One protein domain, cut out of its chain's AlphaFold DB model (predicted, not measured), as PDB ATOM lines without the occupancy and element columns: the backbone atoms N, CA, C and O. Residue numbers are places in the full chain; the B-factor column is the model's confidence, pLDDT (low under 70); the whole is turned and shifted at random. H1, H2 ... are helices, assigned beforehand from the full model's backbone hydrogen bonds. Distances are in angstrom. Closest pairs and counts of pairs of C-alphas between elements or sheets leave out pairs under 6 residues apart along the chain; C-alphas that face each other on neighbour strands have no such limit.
ATOM      1  N   ARG A  12     286.371 201.356 394.104       64.19
ATOM      2  CA  ARG A  12     285.852 202.485 393.307       64.19
ATOM      3  C   ARG A  12     286.796 202.852 392.171       64.19
ATOM      4  O   ARG A  12     286.331 203.104 391.064       64.19
ATOM      5  N   VAL A  13     288.102 202.877 392.439       66.62
ATOM      6  CA  VAL A  13     289.121 203.163 391.420       66.62
ATOM      7  C   VAL A  13     289.150 202.053 390.373       66.62
ATOM      8  O   VAL A  13     289.131 202.355 389.184       66.62
ATOM      9  N   GLU A  14     289.103 200.787 390.791       66.75
ATOM     10  CA  GLU A  14     289.030 199.640 389.878       66.75
ATOM     11  C   GLU A  14     287.795 199.713 388.971       66.75
ATOM     12  O   GLU A  14     287.923 199.661 387.748       66.75
ATOM     13  N   VAL A  15     286.607 199.957 389.538       69.25
ATOM     14  CA  VAL A  15     285.364 200.114 388.764       69.25
ATOM     15  C   VAL A  15     285.455 201.273 387.764       69.25
ATOM     16  O   VAL A  15     285.005 201.131 386.627       69.25
ATOM     17  N   MET A  16     286.042 202.418 388.134       74.12
ATOM     18  CA  MET A  16     286.208 203.541 387.199       74.12
ATOM     19  C   MET A  16     287.190 203.217 386.067       74.12
ATOM     20  O   MET A  16     286.911 203.544 384.914       74.12
ATOM     21  N   VAL A  17     288.307 202.548 386.366       74.06
ATOM     22  CA  VAL A  17     289.295 202.131 385.357       74.06
ATOM     23  C   VAL A  17     288.684 201.129 384.378       74.06
ATOM     24  O   VAL A  17     288.838 201.294 383.170       74.06
ATOM     25  N   PHE A  18     287.938 200.135 384.869       71.25
ATOM     26  CA  PHE A  18     287.272 199.158 384.007       71.25
ATOM     27  C   PHE A  18     286.189 199.787 383.130       71.25
ATOM     28  O   PHE A  18     286.110 199.461 381.946       71.25
ATOM     29  N   LYS A  19     285.411 200.745 383.657       71.50
ATOM     30  CA  LYS A  19     284.443 201.504 382.848       71.50
ATOM     31  C   LYS A  19     285.123 202.285 381.724       71.50
ATOM     32  O   LYS A  19     284.679 202.202 380.583       71.50
ATOM     33  N   LEU A  20     286.224 202.980 382.017       75.88
ATOM     34  CA  LEU A  20     286.987 203.717 381.004       75.88
ATOM     35  C   LEU A  20     287.583 202.791 379.937       75.88
ATOM     36  O   LEU A  20     287.547 203.118 378.751       75.88
ATOM     37  N   LEU A  21     288.110 201.632 380.341       75.19
ATOM     38  CA  LEU A  21     288.625 200.633 379.406       75.19
ATOM     39  C   LEU A  21     287.517 200.085 378.500       75.19
ATOM     40  O   LEU A  21     287.726 199.973 377.295       75.19
ATOM     41  N   ASN A  22     286.344 199.783 379.057       73.56
ATOM     42  CA  ASN A  22     285.196 199.305 378.294       73.56
ATOM     43  C   ASN A  22     284.714 200.341 377.266       73.56
ATOM     44  O   ASN A  22     284.545 200.019 376.090       73.56
ATOM     45  N   ASP A  23     284.579 201.605 377.679       75.62
ATOM     46  CA  ASP A  23     284.209 202.706 376.782       75.62
ATOM     47  C   ASP A  23     285.228 202.863 375.644       75.62
ATOM     48  O   ASP A  23     284.854 203.013 374.479       75.62
ATOM     49  N   PHE A  24     286.525 202.767 375.956       81.06
ATOM     50  CA  PHE A  24     287.589 202.825 374.958       81.06
ATOM     51  C   PHE A  24     287.533 201.652 373.971       81.06
ATOM     52  O   PHE A  24     287.662 201.859 372.764       81.06
ATOM     53  N   VAL A  25     287.312 200.430 374.463       79.00
ATOM     54  CA  VAL A  25     287.178 199.223 373.636       79.00
ATOM     55  C   VAL A  25     286.003 199.357 372.672       79.00
ATOM     56  O   VAL A  25     286.168 199.118 371.478       79.00
ATOM     57  N   ILE A  26     284.845 199.810 373.146       77.25
ATOM     58  CA  ILE A  26     283.652 199.990 372.310       77.25
ATOM     59  C   ILE A  26     283.866 201.082 371.259       77.25
ATOM     60  O   ILE A  26     283.510 200.896 370.094       77.25
ATOM     61  N   LEU A  27     284.492 202.201 371.633       82.69
ATOM     62  CA  LEU A  27     284.849 203.258 370.685       82.69
ATOM     63  C   LEU A  27     285.821 202.758 369.615       82.69
ATOM     64  O   LEU A  27     285.638 203.050 368.433       82.69
ATOM     65  N   LEU A  28     286.831 201.982 370.011       84.25
ATOM     66  CA  LEU A  28     287.782 201.380 369.084       84.25
ATOM     67  C   LEU A  28     287.094 200.367 368.159       84.25
ATOM     68  O   LEU A  28     287.390 200.341 366.964       84.25
ATOM     69  N   HIS A  29     286.142 199.587 368.676       82.81
ATOM     70  CA  HIS A  29     285.337 198.661 367.880       82.81
ATOM     71  C   HIS A  29     284.505 199.417 366.839       82.81
ATOM     72  O   HIS A  29     284.532 199.088 365.653       82.81
ATOM     73  N   LEU A  30     283.807 200.476 367.251       83.56
ATOM     74  CA  LEU A  30     283.020 201.303 366.341       83.56
ATOM     75  C   LEU A  30     283.906 201.951 365.271       83.56
ATOM     76  O   LEU A  30     283.560 201.947 364.088       83.56
ATOM     77  N   LEU A  31     285.072 202.464 365.667       87.12
ATOM     78  CA  LEU A  31     286.041 203.040 364.740       87.12
ATOM     79  C   LEU A  31     286.538 201.998 363.735       87.12
ATOM     80  O   LEU A  31     286.686 202.323 362.559       87.12
ATOM     81  N   TRP A  32     286.743 200.749 364.165       84.94
ATOM     82  CA  TRP A  32     287.083 199.642 363.273       84.94
ATOM     83  C   TRP A  32     285.989 199.401 362.231       84.94
ATOM     84  O   TRP A  32     286.285 199.335 361.039       84.94
ATOM     85  N   ILE A  33     284.719 199.348 362.645       85.44
ATOM     86  CA  ILE A  33     283.582 199.180 361.725       85.44
ATOM     87  C   ILE A  33     283.550 200.325 360.703       85.44
ATOM     88  O   ILE A  33     283.532 200.082 359.496       85.44
ATOM     89  N   VAL A  34     283.609 201.576 361.167       88.06
ATOM     90  CA  VAL A  34     283.623 202.765 360.297       88.06
ATOM     91  C   VAL A  34     284.815 202.729 359.338       88.06
ATOM     92  O   VAL A  34     284.669 203.033 358.153       88.06
ATOM     93  N   PHE A  35     285.986 202.312 359.816       87.88
ATOM     94  CA  PHE A  35     287.183 202.165 359.000       87.88
ATOM     95  C   PHE A  35     287.021 201.105 357.902       87.88
ATOM     96  O   PHE A  35     287.444 201.340 356.771       87.88
ATOM     97  N   ILE A  36     286.391 199.966 358.189       86.25
ATOM     98  CA  ILE A  36     286.130 198.915 357.193       86.25
ATOM     99  C   ILE A  36     285.067 199.347 356.170       86.25
ATOM    100  O   ILE A  36     285.179 199.016 354.989       86.25
ATOM    101  N   LEU A  37     284.065 200.124 356.583       86.62
ATOM    102  CA  LEU A  37     283.016 200.613 355.685       86.62
ATOM    103  C   LEU A  37     283.500 201.751 354.774       86.62
ATOM    104  O   LEU A  37     283.256 201.725 353.571       86.62
ATOM    105  N   PHE A  38     284.204 202.741 355.327       86.81
ATOM    106  CA  PHE A  38     284.540 203.983 354.616       86.81
ATOM    107  C   PHE A  38     286.024 204.127 354.258       86.81
ATOM    108  O   PHE A  38     286.396 205.051 353.529       86.81
ATOM    109  N   GLY A  39     286.895 203.229 354.726       82.50
ATOM    110  CA  GLY A  39     288.342 203.337 354.525       82.50
ATOM    111  C   GLY A  39     288.772 203.291 353.059       82.50
ATOM    112  O   GLY A  39     289.793 203.886 352.706       82.50
ATOM    113  N   PHE A  40     287.962 202.701 352.176       80.88
ATOM    114  CA  PHE A  40     288.192 202.730 350.733       80.88
ATOM    115  C   PHE A  40     288.228 204.157 350.161       80.88
ATOM    116  O   PHE A  40     289.093 204.470 349.344       80.88
ATOM    117  N   LEU A  41     287.364 205.067 350.632       82.38
ATOM    118  CA  LEU A  41     287.345 206.464 350.172       82.38
ATOM    119  C   LEU A  41     288.652 207.190 350.514       82.38
ATOM    120  O   LEU A  41     289.198 207.938 349.702       82.38
ATOM    121  N   VAL A  42     289.184 206.937 351.710       79.44
ATOM    122  CA  VAL A  42     290.461 207.506 352.166       79.44
ATOM    123  C   VAL A  42     291.629 206.904 351.383       79.44
ATOM    124  O   VAL A  42     292.572 207.609 351.017       79.44
ATOM    125  N   ALA A  43     291.550 205.613 351.072       77.94
ATOM    126  CA  ALA A  43     292.561 204.902 350.307       77.94
ATOM    127  C   ALA A  43     292.674 205.355 348.846       77.94
ATOM    128  O   ALA A  43     293.772 205.333 348.289       77.94
ATOM    129  N   LEU A  44     291.580 205.832 348.239       75.12
ATOM    130  CA  LEU A  44     291.622 206.462 346.916       75.12
ATOM    131  C   LEU A  44     292.477 207.741 346.911       75.12
ATOM    132  O   LEU A  44     293.113 208.048 345.904       75.12
ATOM    133  N   LYS A  45     292.517 208.471 348.034       81.31
ATOM    134  CA  LYS A  45     293.293 209.711 348.179       81.31
ATOM    135  C   LYS A  45     294.737 209.465 348.625       81.31
ATOM    136  O   LYS A  45     295.633 210.193 348.204       81.31
ATOM    137  N   TYR A  46     294.983 208.444 349.450       82.19
ATOM    138  CA  TYR A  46     296.303 208.167 350.020       82.19
ATOM    139  C   TYR A  46     296.720 206.707 349.820       82.19
ATOM    140  O   TYR A  46     296.235 205.806 350.499       82.19
ATOM    141  N   PHE A  47     297.728 206.476 348.973       78.38
ATOM    142  CA  PHE A  47     298.263 205.132 348.703       78.38
ATOM    143  C   PHE A  47     298.805 204.419 349.954       78.38
ATOM    144  O   PHE A  47     298.711 203.207 350.082       78.38
ATOM    145  N   LYS A  48     299.345 205.153 350.934       83.81
ATOM    146  CA  LYS A  48     299.756 204.538 352.209       83.81
ATOM    147  C   LYS A  48     298.553 204.045 353.021       83.81
ATOM    148  O   LYS A  48     298.635 203.002 353.660       83.81
ATOM    149  N   ALA A  49     297.426 204.756 352.959       83.50
ATOM    150  CA  ALA A  49     296.202 204.360 353.649       83.50
ATOM    151  C   ALA A  49     295.550 203.125 353.006       83.50
ATOM    152  O   ALA A  49     294.913 202.351 353.717       83.50
ATOM    153  N   SER A  50     295.758 202.883 351.704       82.75
ATOM    154  CA  SER A  50     295.242 201.674 351.050       82.75
ATOM    155  C   SER A  50     295.852 200.395 351.614       82.75
ATOM    156  O   SER A  50     295.134 199.415 351.783       82.75
ATOM    157  N   PHE A  51     297.142 200.404 351.970       85.88
ATOM    158  CA  PHE A  51     297.779 199.259 352.628       85.88
ATOM    159  C   PHE A  51     297.167 198.972 353.998       85.88
ATOM    160  O   PHE A  51     296.854 197.821 354.295       85.88
ATOM    161  N   ILE A  52     296.945 200.012 354.808       89.00
ATOM    162  CA  ILE A  52     296.329 199.868 356.136       89.00
ATOM    163  C   ILE A  52     294.896 199.341 355.991       89.00
ATOM    164  O   ILE A  52     294.493 198.430 356.710       89.00
ATOM    165  N   HIS A  53     294.134 199.863 355.027       89.00
ATOM    166  CA  HIS A  53     292.769 199.404 354.787       89.00
ATOM    167  C   HIS A  53     292.718 197.967 354.263       89.00
ATOM    168  O   HIS A  53     291.929 197.171 354.761       89.00
ATOM    169  N   MET A  54     293.602 197.589 353.335       86.69
ATOM    170  CA  MET A  54     293.720 196.200 352.879       86.69
ATOM    171  C   MET A  54     294.088 195.246 354.018       86.69
ATOM    172  O   MET A  54     293.496 194.174 354.108       86.69
ATOM    173  N   ALA A  55     295.017 195.629 354.899       89.50
ATOM    174  CA  ALA A  55     295.353 194.832 356.076       89.50
ATOM    175  C   ALA A  55     294.132 194.650 356.995       89.50
ATOM    176  O   ALA A  55     293.864 193.536 357.442       89.50
ATOM    177  N   GLY A  56     293.344 195.710 357.210       88.56
ATOM    178  CA  GLY A  56     292.102 195.636 357.985       88.56
ATOM    179  C   GLY A  56     291.029 194.745 357.350       88.56
ATOM    180  O   GLY A  56     290.384 193.959 358.049       88.56
ATOM    181  N   LEU A  57     290.869 194.805 356.027       89.56
ATOM    182  CA  LEU A  57     289.959 193.928 355.284       89.56
ATOM    183  C   LEU A  57     290.399 192.463 355.367       89.56
ATOM    184  O   LEU A  57     289.571 191.593 355.623       89.56
ATOM    185  N   ALA A  58     291.697 192.191 355.206       89.00
ATOM    186  CA  ALA A  58     292.252 190.845 355.323       89.00
ATOM    187  C   ALA A  58     292.070 190.285 356.739       89.00
ATOM    188  O   ALA A  58     291.643 189.146 356.902       89.00
ATOM    189  N   PHE A  59     292.323 191.101 357.763       88.69
ATOM    190  CA  PHE A  59     292.088 190.725 359.153       88.69
ATOM    191  C   PHE A  59     290.612 190.395 359.407       88.69
ATOM    192  O   PHE A  59     290.296 189.330 359.932       88.69
ATOM    193  N   THR A  60     289.702 191.258 358.945       87.38
ATOM    194  CA  THR A  60     288.250 191.026 359.031       87.38
ATOM    195  C   THR A  60     287.848 189.727 358.332       87.38
ATOM    196  O   THR A  60     287.065 188.952 358.879       87.38
ATOM    197  N   LEU A  61     288.407 189.447 357.152       88.19
ATOM    198  CA  LEU A  61     288.134 188.221 356.406       88.19
ATOM    199  C   LEU A  61     288.592 186.973 357.166       88.19
ATOM    200  O   LEU A  61     287.824 186.025 357.283       88.19
ATOM    201  N   VAL A  62     289.813 186.981 357.707       89.00
ATOM    202  CA  VAL A  62     290.363 185.856 358.478       89.00
ATOM    203  C   VAL A  62     289.506 185.564 359.705       89.00
ATOM    204  O   VAL A  62     289.185 184.404 359.947       89.00
ATOM    205  N   LEU A  63     289.081 186.597 360.440       85.38
ATOM    206  CA  LEU A  63     288.197 186.424 361.594       85.38
ATOM    207  C   LEU A  63     286.859 185.790 361.195       85.38
ATOM    208  O   LEU A  63     286.441 184.806 361.800       85.38
ATOM    209  N   ASN A  64     286.220 186.297 360.137       85.75
ATOM    210  CA  ASN A  64     284.924 185.785 359.689       85.75
ATOM    211  C   ASN A  64     285.014 184.353 359.131       85.75
ATOM    212  O   ASN A  64     284.120 183.549 359.385       85.75
ATOM    213  N   LEU A  65     286.093 184.012 358.413       83.44
ATOM    214  CA  LEU A  65     286.320 182.662 357.881       83.44
ATOM    215  C   LEU A  65     286.702 181.652 358.967       83.44
ATOM    216  O   LEU A  65     286.240 180.516 358.928       83.44
ATOM    217  N   GLY A  66     287.514 182.063 359.946       83.00
ATOM    218  CA  GLY A  66     287.819 181.261 361.138       83.00
ATOM    219  C   GLY A  66     286.625 181.120 362.081       83.00
ATOM    220  O   GLY A  66     286.667 180.355 363.041       83.00
ATOM    221  N   GLY A  67     285.555 181.860 361.802       77.19
ATOM    222  CA  GLY A  67     284.370 181.925 362.622       77.19
ATOM    223  C   GLY A  67     284.626 182.454 364.025       77.19
ATOM    224  O   GLY A  67     283.968 182.034 364.977       77.19
ATOM    225  N   TRP A  68     285.581 183.369 364.135       77.44
ATOM    226  CA  TRP A  68     285.939 184.035 365.369       77.44
ATOM    227  C   TRP A  68     285.212 185.366 365.484       77.44
ATOM    228  O   TRP A  68     285.080 186.120 364.517       77.44
ATOM    229  N   TYR A  69     284.787 185.672 366.705       70.00
ATOM    230  CA  TYR A  69     284.327 187.007 367.048       70.00
ATOM    231  C   TYR A  69     285.495 187.994 367.024       70.00
ATOM    232  O   TYR A  69     286.670 187.618 367.092       70.00
ATOM    233  N   CYS A  70     285.171 189.284 366.961       71.56
ATOM    234  CA  CYS A  70     286.171 190.328 367.105       71.56
ATOM    235  C   CYS A  70     286.920 190.139 368.442       71.56
ATOM    236  O   CYS A  70     286.269 190.015 369.480       71.56
ATOM    237  N   PRO A  71     288.266 190.143 368.473       70.69
ATOM    238  CA  PRO A  71     289.021 190.003 369.724       70.69
ATOM    239  C   PRO A  71     288.654 191.077 370.760       70.69
ATOM    240  O   PRO A  71     288.721 190.824 371.961       70.69
ATOM    241  N   LEU A  72     288.189 192.249 370.307       65.38
ATOM    242  CA  LEU A  72     287.662 193.298 371.183       65.38
ATOM    243  C   LEU A  72     286.398 192.870 371.941       65.38
ATOM    244  O   LEU A  72     286.233 193.293 373.076       65.38
ATOM    245  N   THR A  73     285.549 192.015 371.371       66.75
ATOM    246  CA  THR A  73     284.354 191.475 372.045       66.75
ATOM    247  C   THR A  73     284.731 190.557 373.206       66.75
ATOM    248  O   THR A  73     284.101 190.589 374.258       66.75
ATOM    249  N   TYR A  74     285.792 189.758 373.060       67.56
ATOM    250  CA  TYR A  74     286.297 188.954 374.175       67.56
ATOM    251  C   TYR A  74     286.834 189.834 375.300       67.56
ATOM    252  O   TYR A  74     286.585 189.548 376.469       67.56
ATOM    253  N   LEU A  75     287.539 190.912 374.948       65.75
ATOM    254  CA  LEU A  75     288.044 191.865 375.928       65.75
ATOM    255  C   LEU A  75     286.903 192.622 376.622       65.75
ATOM    256  O   LEU A  75     286.929 192.747 377.839       65.75
ATOM    257  N   GLU A  76     285.889 193.057 375.872       64.69
ATOM    258  CA  GLU A  76     284.658 193.660 376.394       64.69
ATOM    259  C   GLU A  76     284.008 192.726 377.427       64.69
ATOM    260  O   GLU A  76     283.880 193.088 378.595       64.69
ATOM    261  N   ASN A  77     283.714 191.480 377.047       66.31
ATOM    262  CA  ASN A  77     283.089 190.494 377.933       66.31
ATOM    263  C   ASN A  77     283.950 190.149 379.159       66.31
ATOM    264  O   ASN A  77     283.419 189.940 380.250       66.31
ATOM    265  N   TYR A  78     285.274 190.100 379.001       69.00
ATOM    266  CA  TYR A  78     286.196 189.852 380.106       69.00
ATOM    267  C   TYR A  78     286.189 191.005 381.118       69.00
ATOM    268  O   TYR A  78     286.064 190.772 382.318       69.00
ATOM    269  N   LEU A  79     286.259 192.249 380.637       65.75
ATOM    270  CA  LEU A  79     286.170 193.444 381.477       65.75
ATOM    271  C   LEU A  79     284.806 193.550 382.171       65.75
ATOM    272  O   LEU A  79     284.740 193.927 383.343       65.75
ATOM    273  N   TYR A  80     283.734 193.149 381.483       64.81
ATOM    274  CA  TYR A  80     282.394 193.036 382.054       64.81
ATOM    275  C   TYR A  80     282.318 192.023 383.193       64.81
ATOM    276  O   TYR A  80     281.753 192.334 384.239       64.81
ATOM    277  N   GLY A  81     282.898 190.834 383.016       63.75
ATOM    278  CA  GLY A  81     282.882 189.770 384.023       63.75
ATOM    279  C   GLY A  81     283.684 190.086 385.290       63.75
ATOM    280  O   GLY A  81     283.440 189.479 386.330       63.75
ATOM    281  N   LEU A  82     284.620 191.038 385.222       67.12
ATOM    282  CA  LEU A  82     285.399 191.502 386.373       67.12
ATOM    283  C   LEU A  82     284.662 192.544 387.230       67.12
ATOM    284  O   LEU A  82     285.053 192.773 388.374       67.12
ATOM    285  N   CYS A  83     283.604 193.171 386.710       62.16
ATOM    286  CA  CYS A  83     282.805 194.140 387.455       62.16
ATOM    287  C   CYS A  83     281.571 193.460 388.061       62.16
ATOM    288  O   CYS A  83     280.783 192.851 387.342       62.16
ATOM    289  N   ASP A  84     281.369 193.607 389.375       58.53
ATOM    290  CA  ASP A  84     280.182 193.098 390.075       58.53
ATOM    291  C   ASP A  84     278.888 193.538 389.340       58.53
ATOM    292  O   ASP A  84     278.709 194.742 389.093       58.53
ATOM    293  N   PRO A  85     277.983 192.609 388.962       55.44
ATOM    294  CA  PRO A  85     276.774 192.907 388.194       55.44
ATOM    295  C   PRO A  85     275.916 194.036 388.778       55.44
ATOM    296  O   PRO A  85     275.281 194.773 388.023       55.44
ATOM    297  N   GLN A  86     275.929 194.227 390.104       52.53
ATOM    298  CA  GLN A  86     275.174 195.293 390.775       52.53
ATOM    299  C   GLN A  86     275.772 196.699 390.566       52.53
ATOM    300  O   GLN A  86     275.042 197.687 390.594       52.53
ATOM    301  N   LEU A  87     277.080 196.805 390.307       52.97
ATOM    302  CA  LEU A  87     277.792 198.062 390.014       52.97
ATOM    303  C   LEU A  87     277.946 198.312 388.499       52.97
ATOM    304  O   LEU A  87     278.118 199.457 388.058       52.97
ATOM    305  N   SER A  88     277.853 197.239 387.708       50.50
ATOM    306  CA  SER A  88     277.944 197.236 386.245       50.50
ATOM    307  C   SER A  88     276.601 197.516 385.548       50.50
ATOM    308  O   SER A  88     276.590 197.983 384.412       50.50
ATOM    309  N   TYR A  89     275.461 197.343 386.240       45.03
ATOM    310  CA  TYR A  89     274.110 197.619 385.706       45.03
ATOM    311  C   TYR A  89     273.892 199.088 385.282       45.03
ATOM    312  O   TYR A  89     272.979 199.405 384.523       45.03
ATOM    313  N   GLY A  90     274.769 199.995 385.724       46.88
ATOM    314  CA  GLY A  90     274.913 201.342 385.178       46.88
ATOM    315  C   GLY A  90     275.977 201.392 384.083       46.88
ATOM    316  O   GLY A  90     276.979 202.101 384.251       46.88
ATOM    317  N   GLY A  91     275.810 200.611 383.011       53.25
ATOM    318  CA  GLY A  91     276.610 200.763 381.795       53.25
ATOM    319  C   GLY A  91     276.595 202.230 381.366       53.25
ATOM    320  O   GLY A  91     275.563 202.900 381.488       53.25
ATOM    321  N   SER A  92     277.742 202.756 380.931       59.09
ATOM    322  CA  SER A  92     277.804 204.127 380.424       59.09
ATOM    323  C   SER A  92     276.762 204.285 379.303       59.09
ATOM    324  O   SER A  92     276.400 203.321 378.619       59.09
ATOM    325  N   PHE A  93     276.238 205.499 379.107       58.16
ATOM    326  CA  PHE A  93     275.302 205.767 378.007       58.16
ATOM    327  C   PHE A  93     275.881 205.312 376.655       58.16
ATOM    328  O   PHE A  93     275.133 204.858 375.792       58.16
ATOM    329  N   LEU A  94     277.208 205.375 376.494       59.78
ATOM    330  CA  LEU A  94     277.900 204.850 375.323       59.78
ATOM    331  C   LEU A  94     277.718 203.346 375.199       59.78
ATOM    332  O   LEU A  94     277.270 202.909 374.145       59.78
ATOM    333  N   THR A  95     277.999 202.563 376.243       63.25
ATOM    334  CA  THR A  95     277.887 201.113 376.119       63.25
ATOM    335  C   THR A  95     276.468 200.683 375.784       63.25
ATOM    336  O   THR A  95     276.260 200.039 374.771       63.25
ATOM    337  N   ASN A  96     275.461 201.113 376.539       65.56
ATOM    338  CA  ASN A  96     274.097 200.619 376.319       65.56
ATOM    339  C   ASN A  96     273.523 200.969 374.934       65.56
ATOM    340  O   ASN A  96     272.698 200.223 374.407       65.56
ATOM    341  N   ASN A  97     273.931 202.095 374.338       62.47
ATOM    342  CA  ASN A  97     273.445 202.507 373.020       62.47
ATOM    343  C   ASN A  97     274.309 201.961 371.875       62.47
ATOM    344  O   ASN A  97     273.759 201.481 370.885       62.47
ATOM    345  N   LEU A  98     275.642 201.992 371.996       65.56
ATOM    346  CA  LEU A  98     276.534 201.454 370.963       65.56
ATOM    347  C   LEU A  98     276.491 199.930 370.937       65.56
ATOM    348  O   LEU A  98     276.536 199.359 369.859       65.56
ATOM    349  N   GLN A  99     276.341 199.264 372.080       65.44
ATOM    350  CA  GLN A  99     276.241 197.808 372.144       65.44
ATOM    351  C   GLN A  99     274.981 197.317 371.421       65.44
ATOM    352  O   GLN A  99     275.070 196.378 370.643       65.44
ATOM    353  N   LYS A 100     273.843 198.015 371.541       68.81
ATOM    354  CA  LYS A 100     272.639 197.719 370.735       68.81
ATOM    355  C   LYS A 100     272.838 197.949 369.235       68.81
ATOM    356  O   LYS A 100     272.185 197.304 368.424       68.81
ATOM    357  N   LEU A 101     273.709 198.888 368.864       67.81
ATOM    358  CA  LEU A 101     274.014 199.186 367.465       67.81
ATOM    359  C   LEU A 101     275.025 198.193 366.865       67.81
ATOM    360  O   LEU A 101     274.938 197.875 365.684       67.81
ATOM    361  N   ILE A 102     275.986 197.730 367.667       67.06
ATOM    362  CA  ILE A 102     277.049 196.796 367.267       67.06
ATOM    363  C   ILE A 102     276.525 195.353 367.280       67.06
ATOM    364  O   ILE A 102     276.743 194.613 366.323       67.06
ATOM    365  N   TYR A 103     275.804 194.964 368.331       67.00
ATOM    366  CA  TYR A 103     275.176 193.653 368.477       67.00
ATOM    367  C   TYR A 103     273.717 193.738 368.036       67.00
ATOM    368  O   TYR A 103     272.794 193.781 368.849       67.00
ATOM    369  N   LEU A 104     273.521 193.804 366.721       68.56
ATOM    370  CA  LEU A 104     272.192 193.694 366.134       68.56
ATOM    371  C   LEU A 104     271.636 192.284 366.379       68.56
ATOM    372  O   LEU A 104     272.369 191.303 366.268       68.56
ATOM    373  N   GLU A 105     270.332 192.181 366.644       73.81
ATOM    374  CA  GLU A 105     269.591 190.911 366.725       73.81
ATOM    375  C   GLU A 105     269.391 190.303 365.325       73.81
ATOM    376  O   GLU A 105     268.279 190.114 364.835       73.81
ATOM    377  N   VAL A 106     270.494 190.055 364.627       76.38
ATOM    378  CA  VAL A 106     270.538 189.431 363.307       76.38
ATOM    379  C   VAL A 106     271.327 188.140 363.445       76.38
ATOM    380  O   VAL A 106     272.307 188.094 364.187       76.38
ATOM    381  N   ASP A 107     270.908 187.094 362.727       82.44
ATOM    382  CA  ASP A 107     271.655 185.838 362.704       82.44
ATOM    383  C   ASP A 107     273.112 186.114 362.318       82.44
ATOM    384  O   ASP A 107     273.419 186.788 361.323       82.44
ATOM    385  N   GLU A 108     274.016 185.580 363.126       79.38
ATOM    386  CA  GLU A 108     275.443 185.746 362.953       79.38
ATOM    387  C   GLU A 108     275.912 185.269 361.571       79.38
ATOM    388  O   GLU A 108     276.820 185.862 360.983       79.38
ATOM    389  N   ALA A 109     275.261 184.249 361.005       81.62
ATOM    390  CA  ALA A 109     275.548 183.780 359.658       81.62
ATOM    391  C   ALA A 109     275.343 184.888 358.610       81.62
ATOM    392  O   ALA A 109     276.194 185.065 357.735       81.62
ATOM    393  N   TYR A 110     274.273 185.685 358.723       85.06
ATOM    394  CA  TYR A 110     274.018 186.799 357.804       85.06
ATOM    395  C   TYR A 110     275.030 187.930 357.982       85.06
ATOM    396  O   TYR A 110     275.503 188.480 356.987       85.06
ATOM    397  N   LEU A 111     275.410 188.249 359.225       83.12
ATOM    398  CA  LEU A 111     276.440 189.256 359.503       83.12
ATOM    399  C   LEU A 111     277.795 188.844 358.912       83.12
ATOM    400  O   LEU A 111     278.442 189.644 358.231       83.12
ATOM    401  N   ARG A 112     278.187 187.578 359.090       84.75
ATOM    402  CA  ARG A 112     279.425 187.020 358.527       84.75
ATOM    403  C   ARG A 112     279.403 187.004 357.004       84.75
ATOM    404  O   ARG A 112     280.361 187.446 356.373       84.75
ATOM    405  N   MET A 113     278.305 186.550 356.399       86.38
ATOM    406  CA  MET A 113     278.135 186.584 354.944       86.38
ATOM    407  C   MET A 113     278.226 188.014 354.403       86.38
ATOM    408  O   MET A 113     278.925 188.247 353.417       86.38
ATOM    409  N   GLY A 114     277.576 188.974 355.068       88.25
ATOM    410  CA  GLY A 114     277.644 190.391 354.722       88.25
ATOM    411  C   GLY A 114     279.068 190.943 354.804       88.25
ATOM    412  O   GLY A 114     279.525 191.594 353.867       88.25
ATOM    413  N   ALA A 115     279.803 190.626 355.874       86.75
ATOM    414  CA  ALA A 115     281.193 191.041 356.044       86.75
ATOM    415  C   ALA A 115     282.112 190.450 354.961       86.75
ATOM    416  O   ALA A 115     282.889 191.181 354.346       86.75
ATOM    417  N   VAL A 116     281.997 189.148 354.674       88.44
ATOM    418  CA  VAL A 116     282.779 188.479 353.620       88.44
ATOM    419  C   VAL A 116     282.458 189.070 352.245       88.44
ATOM    420  O   VAL A 116     283.376 189.378 351.480       88.44
ATOM    421  N   ALA A 117     281.177 189.293 351.940       91.19
ATOM    422  CA  ALA A 117     280.753 189.924 350.694       91.19
ATOM    423  C   ALA A 117     281.303 191.355 350.567       91.19
ATOM    424  O   ALA A 117     281.844 191.714 349.520       91.19
ATOM    425  N   TRP A 118     281.239 192.152 351.637       90.75
ATOM    426  CA  TRP A 118     281.769 193.516 351.666       90.75
ATOM    427  C   TRP A 118     283.282 193.558 351.438       90.75
ATOM    428  O   TRP A 118     283.776 194.373 350.651       90.75
ATOM    429  N   VAL A 119     284.027 192.650 352.076       89.75
ATOM    430  CA  VAL A 119     285.469 192.510 351.846       89.75
ATOM    431  C   VAL A 119     285.748 192.125 350.393       89.75
ATOM    432  O   VAL A 119     286.585 192.761 349.751       89.75
ATOM    433  N   GLY A 120     285.017 191.152 349.841       88.88
ATOM    434  CA  GLY A 120     285.157 190.730 348.445       88.88
ATOM    435  C   GLY A 120     284.921 191.869 347.448       88.88
ATOM    436  O   GLY A 120     285.718 192.058 346.524       88.88
ATOM    437  N   LEU A 121     283.884 192.684 347.671       90.75
ATOM    438  CA  LEU A 121     283.600 193.875 346.864       90.75
ATOM    439  C   LEU A 121     284.754 194.885 346.907       90.75
ATOM    440  O   LEU A 121     285.191 195.365 345.861       90.75
ATOM    441  N   ASN A 122     285.295 195.164 348.097       90.62
ATOM    442  CA  ASN A 122     286.428 196.077 348.252       90.62
ATOM    443  C   ASN A 122     287.697 195.545 347.571       90.62
ATOM    444  O   ASN A 122     288.383 196.291 346.870       90.62
ATOM    445  N   MET A 123     288.001 194.249 347.712       86.88
ATOM    446  CA  MET A 123     289.135 193.618 347.026       86.88
ATOM    447  C   MET A 123     288.990 193.707 345.499       86.88
ATOM    448  O   MET A 123     289.953 194.050 344.808       86.88
ATOM    449  N   GLY A 124     287.786 193.470 344.968       88.50
ATOM    450  CA  GLY A 124     287.480 193.641 343.546       88.50
ATOM    451  C   GLY A 124     287.668 195.085 343.067       88.50
ATOM    452  O   GLY A 124     288.283 195.315 342.020       88.50
ATOM    453  N   ALA A 125     287.219 196.064 343.856       87.62
ATOM    454  CA  ALA A 125     287.395 197.483 343.560       87.62
ATOM    455  C   ALA A 125     288.880 197.886 343.510       87.62
ATOM    456  O   ALA A 125     289.305 198.554 342.562       87.62
ATOM    457  N   TYR A 126     289.698 197.420 344.462       85.38
ATOM    458  CA  TYR A 126     291.150 197.632 344.437       85.38
ATOM    459  C   TYR A 126     291.822 196.983 343.229       85.38
ATOM    460  O   TYR A 126     292.661 197.615 342.581       85.38
ATOM    461  N   ALA A 127     291.449 195.745 342.894       86.00
ATOM    462  CA  ALA A 127     291.994 195.049 341.736       86.00
ATOM    463  C   ALA A 127     291.683 195.801 340.431       86.00
ATOM    464  O   ALA A 127     292.567 195.965 339.587       86.00
ATOM    465  N   LEU A 128     290.457 196.312 340.273       87.50
ATOM    466  CA  LEU A 128     290.071 197.114 339.112       87.50
ATOM    467  C   LEU A 128     290.819 198.454 339.062       87.50
ATOM    468  O   LEU A 128     291.281 198.857 337.992       87.50
ATOM    469  N   TRP A 129     290.972 199.128 340.203       85.25
ATOM    470  CA  TRP A 129     291.714 200.386 340.305       85.25
ATOM    471  C   TRP A 129     293.193 200.217 339.919       85.25
ATOM    472  O   TRP A 129     293.702 200.977 339.092       85.25
ATOM    473  N   LEU A 130     293.862 199.172 340.422       82.44
ATOM    474  CA  LEU A 130     295.246 198.847 340.056       82.44
ATOM    475  C   LEU A 130     295.379 198.488 338.571       82.44
ATOM    476  O   LEU A 130     296.294 198.973 337.905       82.44
ATOM    477  N   ARG A 131     294.447 197.693 338.024       84.69
ATOM    478  CA  ARG A 131     294.425 197.351 336.590       84.69
ATOM    479  C   ARG A 131     294.326 198.598 335.714       84.69
ATOM    480  O   ARG A 131     295.123 198.746 334.796       84.69
ATOM    481  N   ARG A 132     293.410 199.525 336.023       83.19
ATOM    482  CA  ARG A 132     293.264 200.789 335.276       83.19
ATOM    483  C   ARG A 132     294.529 201.649 335.335       83.19
ATOM    484  O   ARG A 132     294.905 202.239 334.328       83.19
ATOM    485  N   ARG A 133     295.211 201.680 336.484       76.44
ATOM    486  CA  ARG A 133     296.451 202.450 336.666       76.44
ATOM    487  C   ARG A 133     297.637 201.866 335.889       76.44
ATOM    488  O   ARG A 133     298.433 202.629 335.359       76.44
ATOM    489  N   MET A 134     297.736 200.538 335.787       72.69
ATOM    490  CA  MET A 134     298.776 199.865 334.992       72.69
ATOM    491  C   MET A 134     298.517 199.948 333.484       72.69
ATOM    492  O   MET A 134     299.460 200.130 332.717       72.69
TER     493      MET A 134
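AT A GLANCE: This is residues 12 to 134 of the 139 residues of the protein "DUF2784 domain-containing protein" of Deltaproteobacteria bacterium (UniProt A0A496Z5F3). Helix H1 is the spine: H3 and H5 pack on its earlier part, and H2, paired with H6, on its kinked end. It has 123 printed residues, six named helices, class all helix. The whole is loose, radius of gyration of the C-alphas 17.4 A, spanning 60 by 30 by 21 A.

HOW THE PARTS SIT: H1, residues 12 to 45, touches H2, residues 47 to 65, with closest C-alphas Ala 43 and Ser 50, 4.3 A, and H3, residues 71 to 82, with Asn 22 and Glu 76, 6.0 A. H2 touches H6, residues 108 to 134, at a shallow tilt of 32 degrees, closest Asn 64 and Arg 112, 5.8 A. H3 and H6 have every O i to N i+4 pair within hydrogen-bond range.

IN THESE COORDINATES: H4 holds 85 to 88, H5 93 to 102. H1 runs 46.3 A from C-alpha 12 at (285.852, 202.485, 393.307); H6 ends at C-alpha 134, (298.776, 199.865, 334.992).

THE WHOLE: The printed part has no cut; pLDDT is under 70 at residues 12 to 15 and 72 to 104.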